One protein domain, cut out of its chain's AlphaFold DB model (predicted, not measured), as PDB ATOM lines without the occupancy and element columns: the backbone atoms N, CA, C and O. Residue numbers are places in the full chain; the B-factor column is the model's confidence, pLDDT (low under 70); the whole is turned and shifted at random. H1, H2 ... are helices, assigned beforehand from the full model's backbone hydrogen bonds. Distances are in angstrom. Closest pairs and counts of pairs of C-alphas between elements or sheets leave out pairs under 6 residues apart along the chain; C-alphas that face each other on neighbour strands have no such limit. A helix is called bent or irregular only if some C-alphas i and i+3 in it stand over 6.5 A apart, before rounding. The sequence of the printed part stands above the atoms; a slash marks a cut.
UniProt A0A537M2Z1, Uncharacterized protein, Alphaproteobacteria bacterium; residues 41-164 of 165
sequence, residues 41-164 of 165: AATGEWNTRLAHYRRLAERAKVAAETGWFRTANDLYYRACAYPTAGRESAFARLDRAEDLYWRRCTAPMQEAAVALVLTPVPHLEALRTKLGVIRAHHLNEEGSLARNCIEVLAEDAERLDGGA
ATOM      1  N   ALA A  41     -10.783  94.024  13.571       62.34
ATOM      2  CA  ALA A  41     -10.125  95.080  12.802       62.34
ATOM      3  C   ALA A  41      -8.814  95.509  13.484       62.34
ATOM      4  O   ALA A  41      -7.761  95.523  12.847       62.34
ATOM      5  N   ALA A  42      -8.861  95.741  14.803       64.62
ATOM      6  CA  ALA A  42      -7.678  96.028  15.616       64.62
ATOM      7  C   ALA A  42      -6.698  94.839  15.651       64.62
ATOM      8  O   ALA A  42      -5.488  95.020  15.519       64.62
ATOM      9  N   THR A  43      -7.212  93.607  15.741       78.56
ATOM     10  CA  THR A  43      -6.401  92.378  15.667       78.56
ATOM     11  C   THR A  43      -5.725  92.232  14.303       78.56
ATOM     12  O   THR A  43      -4.549  91.878  14.225       78.56
ATOM     13  N   GLY A  44      -6.439  92.530  13.216       83.69
ATOM     14  CA  GLY A  44      -5.928  92.469  11.852       83.69
ATOM     15  C   GLY A  44      -4.820  93.489  11.601       83.69
ATOM     16  O   GLY A  44      -3.773  93.137  11.047       83.69
ATOM     17  N   GLU A  45      -5.003  94.731  12.059       90.69
ATOM     18  CA  GLU A  45      -3.970  95.763  11.963       90.69
ATOM     19  C   GLU A  45      -2.739  95.398  12.803       90.69
ATOM     20  O   GLU A  45      -1.622  95.394  12.276       90.69
ATOM     21  N   TRP A  46      -2.935  95.000  14.066       91.06
ATOM     22  CA  TRP A  46      -1.855  94.558  14.951       91.06
ATOM     23  C   TRP A  46      -1.041  93.418  14.335       91.06
ATOM     24  O   TRP A  46       0.186  93.500  14.236       91.06
ATOM     25  N   ASN A  47      -1.713  92.372  13.849       89.62
ATOM     26  CA  ASN A  47      -1.056  91.218  13.237       89.62
ATOM     27  C   ASN A  47      -0.291  91.600  11.965       89.62
ATOM     28  O   ASN A  47       0.827  91.125  11.749       89.62
ATOM     29  N   THR A  48      -0.845  92.499  11.151       92.19
ATOM     30  CA  THR A  48      -0.182  93.007   9.941       92.19
ATOM     31  C   THR A  48       1.091  93.778  10.289       92.19
ATOM     32  O   THR A  48       2.151  93.533   9.698       92.19
ATOM     33  N   ARG A  49       1.022  94.669  11.285       92.88
ATOM     34  CA  ARG A  49       2.168  95.449  11.778       92.88
ATOM     35  C   ARG A  49       3.231  94.547  12.397       92.88
ATOM     36  O   ARG A  49       4.409  94.682  12.069       92.88
ATOM     37  N   LEU A  50       2.824  93.566  13.203       91.62
ATOM     38  CA  LEU A  50       3.727  92.602  13.829       91.62
ATOM     39  C   LEU A  50       4.438  91.737  12.781       91.62
ATOM     40  O   LEU A  50       5.648  91.531  12.867       91.62
ATOM     41  N   ALA A  51       3.720  91.264  11.759       89.75
ATOM     42  CA  ALA A  51       4.307  90.506  10.657       89.75
ATOM     43  C   ALA A  51       5.278  91.355   9.820       89.75
ATOM     44  O   ALA A  51       6.319  90.866   9.376       89.75
ATOM     45  N   HIS A  52       4.968  92.634   9.593       92.56
ATOM     46  CA  HIS A  52       5.883  93.558   8.925       92.56
ATOM     47  C   HIS A  52       7.167  93.783   9.737       92.56
ATOM     48  O   HIS A  52       8.258  93.577   9.208       92.56
ATOM     49  N   TYR A  53       7.036  94.092  11.028       92.50
ATOM     50  CA  TYR A  53       8.164  94.239  11.944       92.50
ATOM     51  C   TYR A  53       9.042  92.977  11.990       92.50
ATOM     52  O   TYR A  53      10.251  93.063  11.783       92.50
ATOM     53  N   ARG A  54       8.446  91.787  12.165       90.62
ATOM     54  CA  ARG A  54       9.177  90.505  12.194       90.62
ATOM     55  C   ARG A  54       9.975  90.256  10.910       90.62
ATOM     56  O   ARG A  54      11.119  89.820  10.987       90.62
ATOM     57  N   ARG A  55       9.410  90.567   9.735       91.12
ATOM     58  CA  ARG A  55      10.123  90.443   8.449       91.12
ATOM     59  C   ARG A  55      11.351  91.351   8.376       91.12
ATOM     60  O   ARG A  55      12.393  90.928   7.878       91.12
ATOM     61  N   LEU A  56      11.242  92.586   8.864       90.12
ATOM     62  CA  LEU A  56      12.367  93.524   8.892       90.12
ATOM     63  C   LEU A  56      13.430  93.117   9.915       90.12
ATOM     64  O   LEU A  56      14.616  93.184   9.598       90.12
ATOM     65  N   ALA A  57      13.013  92.632  11.086       87.69
ATOM     66  CA  ALA A  57      13.916  92.097  12.096       87.69
ATOM     67  C   ALA A  57      14.720  90.905  11.556       87.69
ATOM     68  O   ALA A  57      15.941  90.890  11.678       87.69
ATOM     69  N   GLU A  58      14.071  89.953  10.878       87.12
ATOM     70  CA  GLU A  58      14.764  88.802  10.281       87.12
ATOM     71  C   GLU A  58      15.770  89.241   9.214       87.12
ATOM     72  O   GLU A  58      16.912  88.789   9.193       87.12
ATOM     73  N   ARG A  59      15.391  90.199   8.365       85.94
ATOM     74  CA  ARG A  59      16.311  90.770   7.376       85.94
ATOM     75  C   ARG A  59      17.529  91.429   8.030       85.94
ATOM     76  O   ARG A  59      18.639  91.285   7.515       85.94
ATOM     77  N   ALA A  60      17.325  92.177   9.116       82.00
ATOM     78  CA  ALA A  60      18.404  92.798   9.877       82.00
ATOM     79  C   ALA A  60      19.340  91.732  10.468       82.00
ATOM     80  O   ALA A  60      20.549  91.788  10.247       82.00
ATOM     81  N   LYS A  61      18.769  90.697  11.096       85.06
ATOM     82  CA  LYS A  61      19.510  89.563  11.650       85.06
ATOM     83  C   LYS A  61      20.356  88.850  10.596       85.06
ATOM     84  O   LYS A  61      21.557  88.701  10.787       85.06
ATOM     85  N   VAL A  62      19.778  88.491   9.448       84.62
ATOM     86  CA  VAL A  62      20.522  87.842   8.353       84.62
ATOM     87  C   VAL A  62      21.687  88.715   7.887       84.62
ATOM     88  O   VAL A  62      22.805  88.224   7.731       84.62
ATOM     89  N   ALA A  63      21.469  90.021   7.699       81.12
ATOM     90  CA  ALA A  63      22.545  90.925   7.305       81.12
ATOM     91  C   ALA A  63      23.678  90.971   8.352       81.12
ATOM     92  O   ALA A  63      24.849  90.965   7.960       81.12
ATOM     93  N   ALA A  64      23.331  90.974   9.644       78.31
ATOM     94  CA  ALA A  64      24.267  91.073  10.762       78.31
ATOM     95  C   ALA A  64      25.030  89.780  11.080       78.31
ATOM     96  O   ALA A  64      26.203  89.846  11.448       78.31
ATOM     97  N   GLU A  65      24.389  88.621  10.934       81.81
ATOM     98  CA  GLU A  65      24.953  87.331  11.339       81.81
ATOM     99  C   GLU A  65      25.672  86.606  10.203       81.81
ATOM    100  O   GLU A  65      26.715  85.999  10.431       81.81
ATOM    101  N   THR A  66      25.136  86.655   8.981       76.06
ATOM    102  CA  THR A  66      25.631  85.824   7.865       76.06
ATOM    103  C   THR A  66      25.814  86.589   6.556       76.06
ATOM    104  O   THR A  66      26.375  86.059   5.599       76.06
ATOM    105  N   GLY A  67      25.365  87.843   6.493       83.94
ATOM    106  CA  GLY A  67      25.332  88.628   5.269       83.94
ATOM    107  C   GLY A  67      26.535  89.541   5.024       83.94
ATOM    108  O   GLY A  67      27.638  89.415   5.564       83.94
ATOM    109  N   TRP A  68      26.291  90.517   4.154       84.56
ATOM    110  CA  TRP A  68      27.278  91.493   3.696       84.56
ATOM    111  C   TRP A  68      27.801  92.393   4.829       84.56
ATOM    112  O   TRP A  68      28.971  92.774   4.794       84.56
ATOM    113  N   PHE A  69      26.985  92.698   5.850       82.62
ATOM    114  CA  PHE A  69      27.432  93.490   7.001       82.62
ATOM    115  C   PHE A  69      28.390  92.679   7.875       82.62
ATOM    116  O   PHE A  69      29.481  93.161   8.185       82.62
ATOM    117  N   ARG A  70      28.052  91.412   8.166       84.56
ATOM    118  CA  ARG A  70      28.955  90.482   8.860       84.56
ATOM    119  C   ARG A  70      30.312  90.384   8.167       84.56
ATOM    120  O   ARG A  70      31.344  90.507   8.815       84.56
ATOM    121  N   THR A  71      30.300  90.219   6.845       85.62
ATOM    122  CA  THR A  71      31.524  90.070   6.044       85.62
ATOM    123  C   THR A  71      32.412  91.316   6.127       85.62
ATOM    124  O   THR A  71      33.626  91.200   6.291       85.62
ATOM    125  N   ALA A  72      31.826  92.516   6.041       82.69
ATOM    126  CA  ALA A  72      32.568  93.768   6.187       82.69
ATOM    127  C   ALA A  72      33.164  93.920   7.597       82.69
ATOM    128  O   ALA A  72      34.316  94.331   7.737       82.69
ATOM    129  N   ASN A  73      32.406  93.527   8.624       84.00
ATOM    130  CA  ASN A  73      32.852  93.566  10.012       84.00
ATOM    131  C   ASN A  73      34.014  92.589  10.268       84.00
ATOM    132  O   ASN A  73      35.044  92.969  10.821       84.00
ATOM    133  N   ASP A  74      33.911  91.356   9.770       84.31
ATOM    134  CA  ASP A  74      34.973  90.350   9.891       84.31
ATOM    135  C   ASP A  74      36.263  90.770   9.179       84.31
ATOM    136  O   ASP A  74      37.361  90.550   9.696       84.31
ATOM    137  N   LEU A  75      36.158  91.418   8.013       85.12
ATOM    138  CA  LEU A  75      37.316  91.972   7.307       85.12
ATOM    139  C   LEU A  75      37.998  93.081   8.113       85.12
ATOM    140  O   LEU A  75      39.227  93.094   8.200       85.12
ATOM    141  N   TYR A  76      37.224  93.981   8.722       83.19
ATOM    142  CA  TYR A  76      37.765  95.025   9.589       83.19
ATOM    143  C   TYR A  76      38.452  94.444  10.826       83.19
ATOM    144  O   TYR A  76      39.602  94.788  11.094       83.19
ATOM    145  N   TYR A  77      37.814  93.511  11.542       82.69
ATOM    146  CA  TYR A  77      38.427  92.881  12.715       82.69
ATOM    147  C   TYR A  77      39.714  92.132  12.372       82.69
ATOM    148  O   TYR A  77      40.705  92.275  13.088       82.69
ATOM    149  N   ARG A  78      39.750  91.401  11.249       84.75
ATOM    150  CA  ARG A  78      40.984  90.763  10.765       84.75
ATOM    151  C   ARG A  78      42.073  91.796  10.464       84.75
ATOM    152  O   ARG A  78      43.198  91.629  10.923       84.75
ATOM    153  N   ALA A  79      41.747  92.884   9.764       81.25
ATOM    154  CA  ALA A  79      42.693  93.969   9.481       81.25
ATOM    155  C   ALA A  79      43.126  94.750  10.739       81.25
ATOM    156  O   ALA A  79      44.150  95.431  10.739       81.25
ATOM    157  N   CYS A  80      42.349  94.684  11.819       79.94
ATOM    158  CA  CYS A  80      42.724  95.243  13.111       79.94
ATOM    159  C   CYS A  80      43.645  94.319  13.909       79.94
ATOM    160  O   CYS A  80      44.544  94.834  14.572       79.94
ATOM    161  N   ALA A  81      43.436  93.002  13.824       80.94
ATOM    162  CA  ALA A  81      44.215  91.984  14.528       80.94
ATOM    163  C   ALA A  81      45.635  91.802  13.966       80.94
ATOM    164  O   ALA A  81      46.541  91.442  14.715       80.94
ATOM    165  N   TYR A  82      45.846  92.081  12.675       73.00
ATOM    166  CA  TYR A  82      47.157  92.001  12.033       73.00
ATOM    167  C   TYR A  82      47.603  93.387  11.541       73.00
ATOM    168  O   TYR A  82      46.832  94.056  10.852       73.00
ATOM    169  N   PRO A  83      48.832  93.846  11.849       58.53
ATOM    170  CA  PRO A  83      49.340  95.148  11.425       58.53
ATOM    171  C   PRO A  83      49.801  95.091   9.960       58.53
ATOM    172  O   PRO A  83      50.977  95.242   9.646       58.53
ATOM    173  N   THR A  84      48.869  94.823   9.050       59.22
ATOM    174  CA  THR A  84      49.107  94.785   7.603       59.22
ATOM    175  C   THR A  84      48.505  96.010   6.919       59.22
ATOM    176  O   THR A  84      47.492  96.555   7.368       59.22
ATOM    177  N   ALA A  85      49.094  96.428   5.794       60.44
ATOM    178  CA  ALA A  85      48.499  97.429   4.911       60.44
ATOM    179  C   ALA A  85      47.069  97.001   4.516       60.44
ATOM    180  O   ALA A  85      46.856  95.862   4.105       60.44
ATOM    181  N   GLY A  86      46.085  97.893   4.673       70.75
ATOM    182  CA  GLY A  86      44.675  97.605   4.359       70.75
ATOM    183  C   GLY A  86      43.664  97.889   5.474       70.75
ATOM    184  O   GLY A  86      42.466  97.735   5.251       70.75
ATOM    185  N   ARG A  87      44.095  98.353   6.657       78.19
ATOM    186  CA  ARG A  87      43.163  98.763   7.725       78.19
ATOM    187  C   ARG A  87      42.243  99.909   7.293       78.19
ATOM    188  O   ARG A  87      41.047  99.847   7.554       78.19
ATOM    189  N   GLU A  88      42.766 100.920   6.603       80.88
ATOM    190  CA  GLU A  88      41.967 102.060   6.125       80.88
ATOM    191  C   GLU A  88      40.914 101.640   5.091       80.88
ATOM    192  O   GLU A  88      39.761 102.060   5.166       80.88
ATOM    193  N   SER A  89      41.270 100.745   4.164       83.81
ATOM    194  CA  SER A  89      40.328 100.236   3.162       83.81
ATOM    195  C   SER A  89      39.281  99.295   3.771       83.81
ATOM    196  O   SER A  89      38.117  99.326   3.364       83.81
ATOM    197  N   ALA A  90      39.654  98.495   4.775       83.00
ATOM    198  CA  ALA A  90      38.717  97.681   5.545       83.00
ATOM    199  C   ALA A  90      37.766  98.549   6.386       83.00
ATOM    200  O   ALA A  90      36.569  98.273   6.427       83.00
ATOM    201  N   PHE A  91      38.271  99.632   6.985       83.06
ATOM    202  CA  PHE A  91      37.454 100.599   7.717       83.06
ATOM    203  C   PHE A  91      36.453 101.308   6.800       83.06
ATOM    204  O   PHE A  91      35.269 101.316   7.105       83.06
ATOM    205  N   ALA A  92      36.877 101.808   5.634       84.50
ATOM    206  CA  ALA A  92      35.966 102.437   4.669       84.50
ATOM    207  C   ALA A  92      34.876 101.470   4.159       84.50
ATOM    208  O   ALA A  92      33.737 101.867   3.903       84.50
ATOM    209  N   ARG A  93      35.204 100.178   4.020       84.69
ATOM    210  CA  ARG A  93      34.223  99.133   3.685       84.69
ATOM    211  C   ARG A  93      33.233  98.885   4.816       84.69
ATOM    212  O   ARG A  93      32.045  98.740   4.530       84.69
ATOM    213  N   LEU A  94      33.710  98.829   6.058       87.06
ATOM    214  CA  LEU A  94      32.850  98.700   7.229       87.06
ATOM    215  C   LEU A  94      31.932  99.914   7.365       87.06
ATOM    216  O   LEU A  94      30.732  99.725   7.493       87.06
ATOM    217  N   ASP A  95      32.457 101.128   7.240       84.94
ATOM    218  CA  ASP A  95      31.688 102.375   7.330       84.94
ATOM    219  C   ASP A  95      30.555 102.414   6.289       84.94
ATOM    220  O   ASP A  95      29.382 102.597   6.616       84.94
ATOM    221  N   ARG A  96      30.859 102.068   5.029       87.81
ATOM    222  CA  ARG A  96      29.836 101.936   3.979       87.81
ATOM    223  C   ARG A  96      28.806 100.846   4.289       87.81
ATOM    224  O   ARG A  96      27.635 100.982   3.926       87.81
ATOM    225  N   ALA A  97      29.229  99.745   4.905       85.31
ATOM    226  CA  ALA A  97      28.325  98.680   5.317       85.31
ATOM    227  C   ALA A  97      27.442  99.117   6.502       85.31
ATOM    228  O   ALA A  97      26.237  98.889   6.458       85.31
ATOM    229  N   GLU A  98      27.982  99.802   7.513       84.56
ATOM    230  CA  GLU A  98      27.214 100.408   8.612       84.56
ATOM    231  C   GLU A  98      26.152 101.369   8.059       84.56
ATOM    232  O   GLU A  98      24.978 101.304   8.441       84.56
ATOM    233  N   ASP A  99      26.525 102.192   7.079       86.94
ATOM    234  CA  ASP A  99      25.609 103.100   6.397       86.94
ATOM    235  C   ASP A  99      24.471 102.387   5.672       86.94
ATOM    236  O   ASP A  99      23.296 102.748   5.818       86.94
ATOM    237  N   LEU A 100      24.797 101.348   4.908       87.81
ATOM    238  CA  LEU A 100      23.797 100.537   4.227       87.81
ATOM    239  C   LEU A 100      22.908  99.778   5.214       87.81
ATOM    240  O   LEU A 100      21.715  99.626   4.945       87.81
ATOM    241  N   TYR A 101      23.458  99.323   6.341       83.94
ATOM    242  CA  TYR A 101      22.731  98.521   7.332       83.94
ATOM    243  C   TYR A 101      21.724  99.385   8.047       83.94
ATOM    244  O   TYR A 101      20.549  99.037   8.127       83.94
ATOM    245  N   TRP A 102      22.150 100.582   8.427       85.25
ATOM    246  CA  TRP A 102      21.247 101.579   8.955       85.25
ATOM    247  C   TRP A 102      20.077 101.858   8.002       85.25
ATOM    248  O   TRP A 102      18.921 101.689   8.379       85.25
ATOM    249  N   ARG A 103      20.362 102.227   6.745       88.75
ATOM    250  CA  ARG A 103      19.321 102.642   5.786       88.75
ATOM    251  C   ARG A 103      18.379 101.511   5.375       88.75
ATOM    252  O   ARG A 103      17.219 101.769   5.079       88.75
ATOM    253  N   ARG A 104      18.876 100.274   5.275       88.06
ATOM    254  CA  ARG A 104      18.102  99.138   4.735       88.06
ATOM    255  C   ARG A 104      17.508  98.222   5.795       88.06
ATOM    256  O   ARG A 104      16.605  97.456   5.457       88.06
ATOM    257  N   CYS A 105      18.025  98.268   7.017       87.00
ATOM    258  CA  CYS A 105      17.640  97.369   8.097       87.00
ATOM    259  C   CYS A 105      17.190  98.167   9.322       87.00
ATOM    260  O   CYS A 105      16.012  98.105   9.660       87.00
ATOM    261  N   THR A 106      18.081  98.942   9.946       84.00
ATOM    262  CA  THR A 106      17.788  99.583  11.240       84.00
ATOM    263  C   THR A 106      16.670 100.615  11.157       84.00
ATOM    264  O   THR A 106      15.688 100.475  11.875       84.00
ATOM    265  N   ALA A 107      16.771 101.609  10.269       85.88
ATOM    266  CA  ALA A 107      15.774 102.678  10.181       85.88
ATOM    267  C   ALA A 107      14.367 102.150   9.819       85.88
ATOM    268  O   ALA A 107      13.438 102.416  10.580       85.88
ATOM    269  N   PRO A 108      14.189 101.303   8.781       89.25
ATOM    270  CA  PRO A 108      12.879 100.715   8.492       89.25
ATOM    271  C   PRO A 108      12.328  99.862   9.641       89.25
ATOM    272  O   PRO A 108      11.129  99.862   9.908       89.25
ATOM    273  N   MET A 109      13.194  99.105  10.326       89.06
ATOM    274  CA  MET A 109      12.784  98.284  11.465       89.06
ATOM    275  C   MET A 109      12.327  99.150  12.641       89.06
ATOM    276  O   MET A 109      11.345  98.799  13.291       89.06
ATOM    277  N   GLN A 110      13.005 100.270  12.896       87.00
ATOM    278  CA  GLN A 110      12.644 101.209  13.952       87.00
ATOM    279  C   GLN A 110      11.310 101.896  13.644       87.00
ATOM    280  O   GLN A 110      10.432 101.917  14.501       87.00
ATOM    281  N   GLU A 111      11.086 102.336  12.404       90.12
ATOM    282  CA  GLU A 111       9.782 102.847  11.952       90.12
ATOM    283  C   GLU A 111       8.662 101.811  12.139       90.12
ATOM    284  O   GLU A 111       7.585 102.124  12.653       90.12
ATOM    285  N   ALA A 112       8.918 100.549  11.780       90.38
ATOM    286  CA  ALA A 112       7.957  99.467  11.969       90.38
ATOM    287  C   ALA A 112       7.703  99.143  13.450       90.38
ATOM    288  O   ALA A 112       6.567  98.836  13.813       90.38
ATOM    289  N   ALA A 113       8.729  99.222  14.301       89.44
ATOM    290  CA  ALA A 113       8.607  99.038  15.744       89.44
ATOM    291  C   ALA A 113       7.748 100.144  16.370       89.44
ATOM    292  O   ALA A 113       6.829  99.840  17.126       89.44
ATOM    293  N   VAL A 114       7.985 101.406  15.999       90.81
ATOM    294  CA  VAL A 114       7.170 102.557  16.418       90.81
ATOM    295  C   VAL A 114       5.716 102.371  15.994       90.81
ATOM    296  O   VAL A 114       4.816 102.463  16.825       90.81
ATOM    297  N   ALA A 115       5.481 102.046  14.720       92.44
ATOM    298  CA  ALA A 115       4.132 101.829  14.212       92.44
ATOM    299  C   ALA A 115       3.413 100.699  14.960       92.44
ATOM    300  O   ALA A 115       2.256 100.860  15.326       92.44
ATOM    301  N   LEU A 116       4.107  99.587  15.230       92.25
ATOM    302  CA  LEU A 116       3.570  98.488  16.025       92.25
ATOM    303  C   LEU A 116       3.239  98.939  17.452       92.25
ATOM    304  O   LEU A 116       2.145  98.669  17.922       92.25
ATOM    305  N   VAL A 117       4.144  99.636  18.146       91.88
ATOM    306  CA  VAL A 117       3.909 100.095  19.526       91.88
ATOM    307  C   VAL A 117       2.702 101.025  19.619       91.88
ATOM    308  O   VAL A 117       1.953 100.938  20.588       91.88
ATOM    309  N   LEU A 118       2.470 101.863  18.612       91.38
ATOM    310  CA  LEU A 118       1.323 102.771  18.579       91.38
ATOM    311  C   LEU A 118       0.004 102.088  18.184       91.38
ATOM    312  O   LEU A 118      -1.059 102.638  18.460       91.38
ATOM    313  N   THR A 119       0.036 100.900  17.572       92.12
ATOM    314  CA  THR A 119      -1.182 100.140  17.259       92.12
ATOM    315  C   THR A 119      -1.775  99.537  18.538       92.12
ATOM    316  O   THR A 119      -1.046  98.868  19.271       92.12
ATOM    317  N   PRO A 120      -3.075  99.712  18.826       91.19
ATOM    318  CA  PRO A 120      -3.744  99.070  19.959       91.19
ATOM    319  C   PRO A 120      -3.524  97.555  20.001       91.19
ATOM    320  O   PRO A 120      -3.612  96.881  18.973       91.19
ATOM    321  N   VAL A 121      -3.249  97.006  21.186       89.81
ATOM    322  CA  VAL A 121      -3.109  95.547  21.328       89.81
ATOM    323  C   VAL A 121      -4.475  94.859  21.393       89.81
ATOM    324  O   VAL A 121      -5.379  95.358  22.062       89.81
ATOM    325  N   PRO A 122      -4.632  93.689  20.755       86.50
ATOM    326  CA  PRO A 122      -5.886  92.939  20.803       86.50
ATOM    327  C   PRO A 122      -6.064  92.073  22.061       86.50
ATOM    328  O   PRO A 122      -7.186  91.706  22.384       86.50
ATOM    329  N   HIS A 123      -4.979  91.699  22.752       85.69
ATOM    330  CA  HIS A 123      -5.019  90.815  23.927       85.69
ATOM    331  C   HIS A 123      -3.746  90.926  24.787       85.69
ATOM    332  O   HIS A 123      -2.728  91.483  24.366       85.69
ATOM    333  N   LEU A 124      -3.762  90.324  25.983       85.31
ATOM    334  CA  LEU A 124      -2.658  90.389  26.954       85.31
ATOM    335  C   LEU A 124      -1.315  89.869  26.401       85.31
ATOM    336  O   LEU A 124      -0.258  90.443  26.663       85.31
ATOM    337  N   GLU A 125      -1.314  88.791  25.608       85.56
ATOM    338  CA  GLU A 125      -0.062  88.303  24.995       85.56
ATOM    339  C   GLU A 125       0.533  89.295  23.978       85.56
ATOM    340  O   GLU A 125       1.759  89.423  23.868       85.56
ATOM    341  N   ALA A 126      -0.312  90.042  23.264       86.88
ATOM    342  CA  ALA A 126       0.137  91.096  22.364       86.88
ATOM    343  C   ALA A 126       0.756  92.264  23.149       86.88
ATOM    344  O   ALA A 126       1.788  92.790  22.731       86.88
ATOM    345  N   LEU A 127       0.229  92.586  24.338       88.50
ATOM    346  CA  LEU A 127       0.831  93.562  25.255       88.50
ATOM    347  C   LEU A 127       2.235  93.144  25.716       88.50
ATOM    348  O   LEU A 127       3.167  93.948  25.699       88.50
ATOM    349  N   ARG A 128       2.436  91.862  26.044       87.75
ATOM    350  CA  ARG A 128       3.776  91.325  26.361       87.75
ATOM    351  C   ARG A 128       4.737  91.457  25.181       87.75
ATOM    352  O   ARG A 128       5.899  91.818  25.365       87.75
ATOM    353  N   THR A 129       4.248  91.201  23.969       87.69
ATOM    354  CA  THR A 129       5.033  91.368  22.739       87.69
ATOM    355  C   THR A 129       5.416  92.835  22.530       87.69
ATOM    356  O   THR A 129       6.583  93.123  22.269       87.69
ATOM    357  N   LYS A 130       4.473  93.769  22.725       91.38
ATOM    358  CA  LYS A 130       4.715  95.218  22.668       91.38
ATOM    359  C   LYS A 130       5.811  95.650  23.641       91.38
ATOM    360  O   LYS A 130       6.757  96.319  23.235       91.38
ATOM    361  N   LEU A 131       5.731  95.209  24.898       89.12
ATOM    362  CA  LEU A 131       6.756  95.468  25.916       89.12
ATOM    363  C   LEU A 131       8.139  94.960  25.493       89.12
ATOM    364  O   LEU A 131       9.139  95.651  25.690       89.12
ATOM    365  N   GLY A 132       8.202  93.768  24.894       86.69
ATOM    366  CA  GLY A 132       9.441  93.221  24.342       86.69
ATOM    367  C   GLY A 132      10.041  94.112  23.253       86.69
ATOM    368  O   GLY A 132      11.241  94.376  23.273       86.69
ATOM    369  N   VAL A 133       9.206  94.624  22.345       87.50
ATOM    370  CA  VAL A 133       9.627  95.538  21.270       87.50
ATOM    371  C   VAL A 133      10.100  96.883  21.827       87.50
ATOM    372  O   VAL A 133      11.162  97.351  21.425       87.50
ATOM    373  N   ILE A 134       9.384  97.474  22.789       85.88
ATOM    374  CA  ILE A 134       9.790  98.737  23.433       85.88
ATOM    375  C   ILE A 134      11.191  98.612  24.037       85.88
ATOM    376  O   ILE A 134      12.046  99.455  23.777       85.88
ATOM    377  N   ARG A 135      11.436  97.541  24.801       84.50
ATOM    378  CA  ARG A 135      12.738  97.295  25.442       84.50
ATOM    379  C   ARG A 135      13.844  97.067  24.421       84.50
ATOM    380  O   ARG A 135      14.932  97.601  24.576       84.50
ATOM    381  N   ALA A 136      13.562  96.279  23.388       81.81
ATOM    382  CA  ALA A 136      14.541  95.940  22.366       81.81
ATOM    383  C   ALA A 136      15.025  97.147  21.544       81.81
ATOM    384  O   ALA A 136      16.158  97.148  21.074       81.81
ATOM    385  N   HIS A 137      14.164  98.150  21.362       81.81
ATOM    386  CA  HIS A 137      14.454  99.341  20.555       81.81
ATOM    387  C   HIS A 137      14.639 100.606  21.391       81.81
ATOM    388  O   HIS A 137      14.690 101.691  20.821       81.81
ATOM    389  N   HIS A 138      14.722 100.478  22.720       80.94
ATOM    390  CA  HIS A 138      14.893 101.607  23.641       80.94
ATOM    391  C   HIS A 138      13.864 102.733  23.418       80.94
ATOM    392  O   HIS A 138      14.147 103.912  23.603       80.94
ATOM    393  N   LEU A 139      12.630 102.380  23.031       79.50
ATOM    394  CA  LEU A 139      11.596 103.357  22.649       79.50
ATOM    395  C   LEU A 139      11.058 104.177  23.834       79.50
ATOM    396  O   LEU A 139      10.250 105.085  23.656       79.50
ATOM    397  N   ASN A 140      11.490 103.836  25.044       73.00
ATOM    398  CA  ASN A 140      11.226 104.558  26.279       73.00
ATOM    399  C   ASN A 140      12.197 105.729  26.520       73.00
ATOM    400  O   ASN A 140      12.006 106.456  27.491       73.00
ATOM    401  N   GLU A 141      13.230 105.900  25.690       75.38
ATOM    402  CA  GLU A 141      14.128 107.055  25.758       75.38
ATOM    403  C   GLU A 141      13.456 108.313  25.189       75.38
ATOM    404  O   GLU A 141      12.688 108.253  24.222       75.38
ATOM    405  N   GLU A 142      13.751 109.464  25.792       60.16
ATOM    406  CA  GLU A 142      13.170 110.755  25.423       60.16
ATOM    407  C   GLU A 142      13.399 111.069  23.933       60.16
ATOM    408  O   GLU A 142      14.508 110.948  23.414       60.16
ATOM    409  N   GLY A 143      12.325 111.431  23.220       64.38
ATOM    410  CA  GLY A 143      12.357 111.712  21.780       64.38
ATOM    411  C   GLY A 143      12.279 110.487  20.855       64.38
ATOM    412  O   GLY A 143      12.196 110.665  19.640       64.38
ATOM    413  N   SER A 144      12.248 109.257  21.385       65.44
ATOM    414  CA  SER A 144      12.146 108.031  20.566       65.44
ATOM    415  C   SER A 144      10.747 107.781  19.996       65.44
ATOM    416  O   SER A 144      10.590 107.104  18.979       65.44
ATOM    417  N   LEU A 145       9.723 108.329  20.647       70.94
ATOM    418  CA  LEU A 145       8.329 108.280  20.223       70.94
ATOM    419  C   LEU A 145       7.685 109.655  20.386       70.94
ATOM    420  O   LEU A 145       8.023 110.408  21.294       70.94
ATOM    421  N   ALA A 146       6.687 109.938  19.547       73.69
ATOM    422  CA  ALA A 146       5.833 111.117  19.702       73.69
ATOM    423  C   ALA A 146       4.921 111.039  20.944       73.69
ATOM    424  O   ALA A 146       4.392 112.055  21.381       73.69
ATOM    425  N   ARG A 147       4.719 109.835  21.497       76.19
ATOM    426  CA  ARG A 147       3.903 109.563  22.689       76.19
ATOM    427  C   ARG A 147       4.723 108.809  23.728       76.19
ATOM    428  O   ARG A 147       5.578 108.002  23.367       76.19
ATOM    429  N   ASN A 148       4.429 109.023  25.006       84.06
ATOM    430  CA  ASN A 148       5.104 108.312  26.085       84.06
ATOM    431  C   ASN A 148       4.747 106.813  26.051       84.06
ATOM    432  O   ASN A 148       3.574 106.445  26.031       84.06
ATOM    433  N   CYS A 149       5.758 105.935  26.073       84.25
ATOM    434  CA  CYS A 149       5.555 104.481  26.111       84.25
ATOM    435  C   CYS A 149       4.652 104.033  27.272       84.25
ATOM    436  O   CYS A 149       3.864 103.108  27.102       84.25
ATOM    437  N   ILE A 150       4.782 104.657  28.446       85.38
ATOM    438  CA  ILE A 150       4.011 104.307  29.645       85.38
ATOM    439  C   ILE A 150       2.529 104.615  29.430       85.38
ATOM    440  O   ILE A 150       1.695 103.772  29.739       85.38
ATOM    441  N   GLU A 151       2.208 105.771  28.844       86.69
ATOM    442  CA  GLU A 151       0.826 106.157  28.524       86.69
ATOM    443  C   GLU A 151       0.197 105.182  27.526       86.69
ATOM    444  O   GLU A 151      -0.900 104.686  27.756       86.69
ATOM    445  N   VAL A 152       0.922 104.832  26.457       88.81
ATOM    446  CA  VAL A 152       0.441 103.869  25.450       88.81
ATOM    447  C   VAL A 152       0.144 102.502  26.079       88.81
ATOM    448  O   VAL A 152      -0.859 101.871  25.757       88.81
ATOM    449  N   LEU A 153       1.011 102.034  26.981       88.94
ATOM    450  CA  LEU A 153       0.823 100.759  27.675       88.94
ATOM    451  C   LEU A 153      -0.336 100.801  28.678       88.94
ATOM    452  O   LEU A 153      -1.038  99.801  28.815       88.94
ATOM    453  N   ALA A 154      -0.530 101.928  29.368       88.00
ATOM    454  CA  ALA A 154      -1.643 102.123  30.291       88.00
ATOM    455  C   ALA A 154      -2.986 102.118  29.545       88.00
ATOM    456  O   ALA A 154      -3.871 101.353  29.910       88.00
ATOM    457  N   GLU A 155      -3.096 102.861  28.438       90.12
ATOM    458  CA  GLU A 155      -4.295 102.879  27.583       90.12
ATOM    459  C   GLU A 155      -4.653 101.486  27.052       90.12
ATOM    460  O   GLU A 155      -5.824 101.118  26.952       90.12
ATOM    461  N   ASP A 156      -3.644 100.699  26.681       89.19
ATOM    462  CA  ASP A 156      -3.846  99.321  26.249       89.19
ATOM    463  C   ASP A 156      -4.316  98.412  27.387       89.19
ATOM    464  O   ASP A 156      -5.196  97.585  27.161       89.19
ATOM    465  N   ALA A 157      -3.749  98.550  28.587       88.56
ATOM    466  CA  ALA A 157      -4.169  97.778  29.753       88.56
ATOM    467  C   ALA A 157      -5.620  98.105  30.139       88.56
ATOM    468  O   ALA A 157      -6.434  97.194  30.261       88.56
ATOM    469  N   GLU A 158      -5.968  99.392  30.210       88.75
ATOM    470  CA  GLU A 158      -7.331  99.855  30.493       88.75
ATOM    471  C   GLU A 158      -8.338  99.353  29.452       88.75
ATOM    472  O   GLU A 158      -9.438  98.928  29.804       88.75
ATOM    473  N   ARG A 159      -7.967  99.343  28.163       85.88
ATOM    474  CA  ARG A 159      -8.833  98.822  27.093       85.88
ATOM    475  C   ARG A 159      -9.073  97.319  27.221       85.88
ATOM    476  O   ARG A 159     -10.169  96.856  26.912       85.88
ATOM    477  N   LEU A 160      -8.056  96.564  27.631       85.12
ATOM    478  CA  LEU A 160      -8.172  95.121  27.842       85.12
ATOM    479  C   LEU A 160      -9.002  94.794  29.091       85.12
ATOM    480  O   LEU A 160      -9.804  93.865  29.037       85.12
ATOM    481  N   ASP A 161      -8.860  95.575  30.164       83.00
ATOM    482  CA  ASP A 161      -9.652  95.421  31.390       83.00
ATOM    483  C   ASP A 161     -11.121  95.827  31.169       83.00
ATOM    484  O   ASP A 161     -12.036  95.120  31.585       83.00
ATOM    485  N   GLY A 162     -11.369  96.926  30.447       70.69
ATOM    486  CA  GLY A 162     -12.716  97.412  30.120       70.69
ATOM    487  C   GLY A 162     -13.464  96.586  29.066       70.69
ATOM    488  O   GLY A 162     -14.675  96.730  28.932       70.69
ATOM    489  N   GLY A 163     -12.765  95.721  28.323       56.53
ATOM    490  CA  GLY A 163     -13.360  94.753  27.394       56.53
ATOM    491  C   GLY A 163     -13.698  93.396  28.026       56.53
ATOM    492  O   GLY A 163     -14.224  92.529  27.331       56.53
ATOM    493  N   ALA A 164     -13.373  93.197  29.309       46.69
ATOM    494  CA  ALA A 164     -13.645  91.975  30.070       46.69
ATOM    495  C   ALA A 164     -14.923  92.053  30.939       46.69
ATOM    496  O   ALA A 164     -15.161  91.148  31.740       46.69
TER     497      ALA A 164
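AT A GLANCE: This is residues 41 to 164 of the 165 residues of an uncharacterized protein of Alphaproteobacteria bacterium (UniProt A0A537M2Z1). What does the whole look like? It is a long rod in which H1 and H2 follow each other nearly end to end and the long, bent H3 folds back beside both, its arm H3a next to H2 and its arm H3b next to H1. Near the end of the rod where H1 begins, H4 packs on H3b and H5 folds back beside H4. What is it made of? The printed part has 124 residues with five named helices in the order H1, H2, H3, H4, H5 and no named strand: class all helix, the helix packing mostly aligned. How is it spread? It is loose, with a radius of gyration of the C-alphas of 19.0 A, and spans 67 by 27 by 19 A.

HOW THE PARTS SIT: How does H1, residues 41 to 65, stand to H2, residues 68 to 81? They only just touch, and only at the corner, with 3 pairs of C-alphas within 8 A, the closest those of Ala 64 and Arg 70 at 5.1 A. They run the same way at a steep tilt of 35.1 degrees, only just steep. What comes back along them? H3, residues 87 to 118, was assigned as one helix by its hydrogen bonds but is bent, C-alphas 104 and 107 being 6.9 A apart, into H3a, residues 87 to 104, and H3b, residues 107 to 118. H2 and H3a form a helical hairpin at a shallow tilt of 26 degrees, closest at the C-alphas of Tyr 76 and Ala 90, 4.9 A. H1 touches H3b with residues 46 to 57 alone, opposite ways at a shallow tilt of 28 degrees, the closest C-alphas being those of Tyr 53 and Ala 112, 5.2 A. Where are the last two helices? H4, residues 124 to 136, forms a hairpin with H3b, at 37 degrees only just a steep tilt, closest at the C-alphas of Val 117 and Lys 130, 5.9 A. H4 and H5, residues 149 to 162, form another at a shallow tilt of 4 degrees, closest at the C-alphas of Leu 124 and Leu 160, 7.3 A; H1 and H5 are apart. Are the helix backbones unbroken? In H1, H2, H3a, H3b, H4 and H5 every O i to N i+4 pair is within hydrogen-bond range.

IN THESE COORDINATES: Where does H1 begin? C-alpha 41 is at (-10.125, 95.080, 12.802), and H1 is 36.0 A long. How long are the others? H2 is 20.1 A, H3a 25.2 A, H3b 16.7 A, H4 18.6 A and H5 20.0 A, ending at C-alpha 162, (-12.716, 97.412, 30.120).

THE WHOLE: How large is it? The two C-alphas farthest apart, those of Ala 85 and Ala 164, are 67.3 A apart. Is anything missing or long? The printed part has no cut, and the link from H4 to H5, residues 137 to 148, is long. Where is confidence low? Residues 41 to 42, 83 to 85, 142 to 144 and 163 to 164 are under 70.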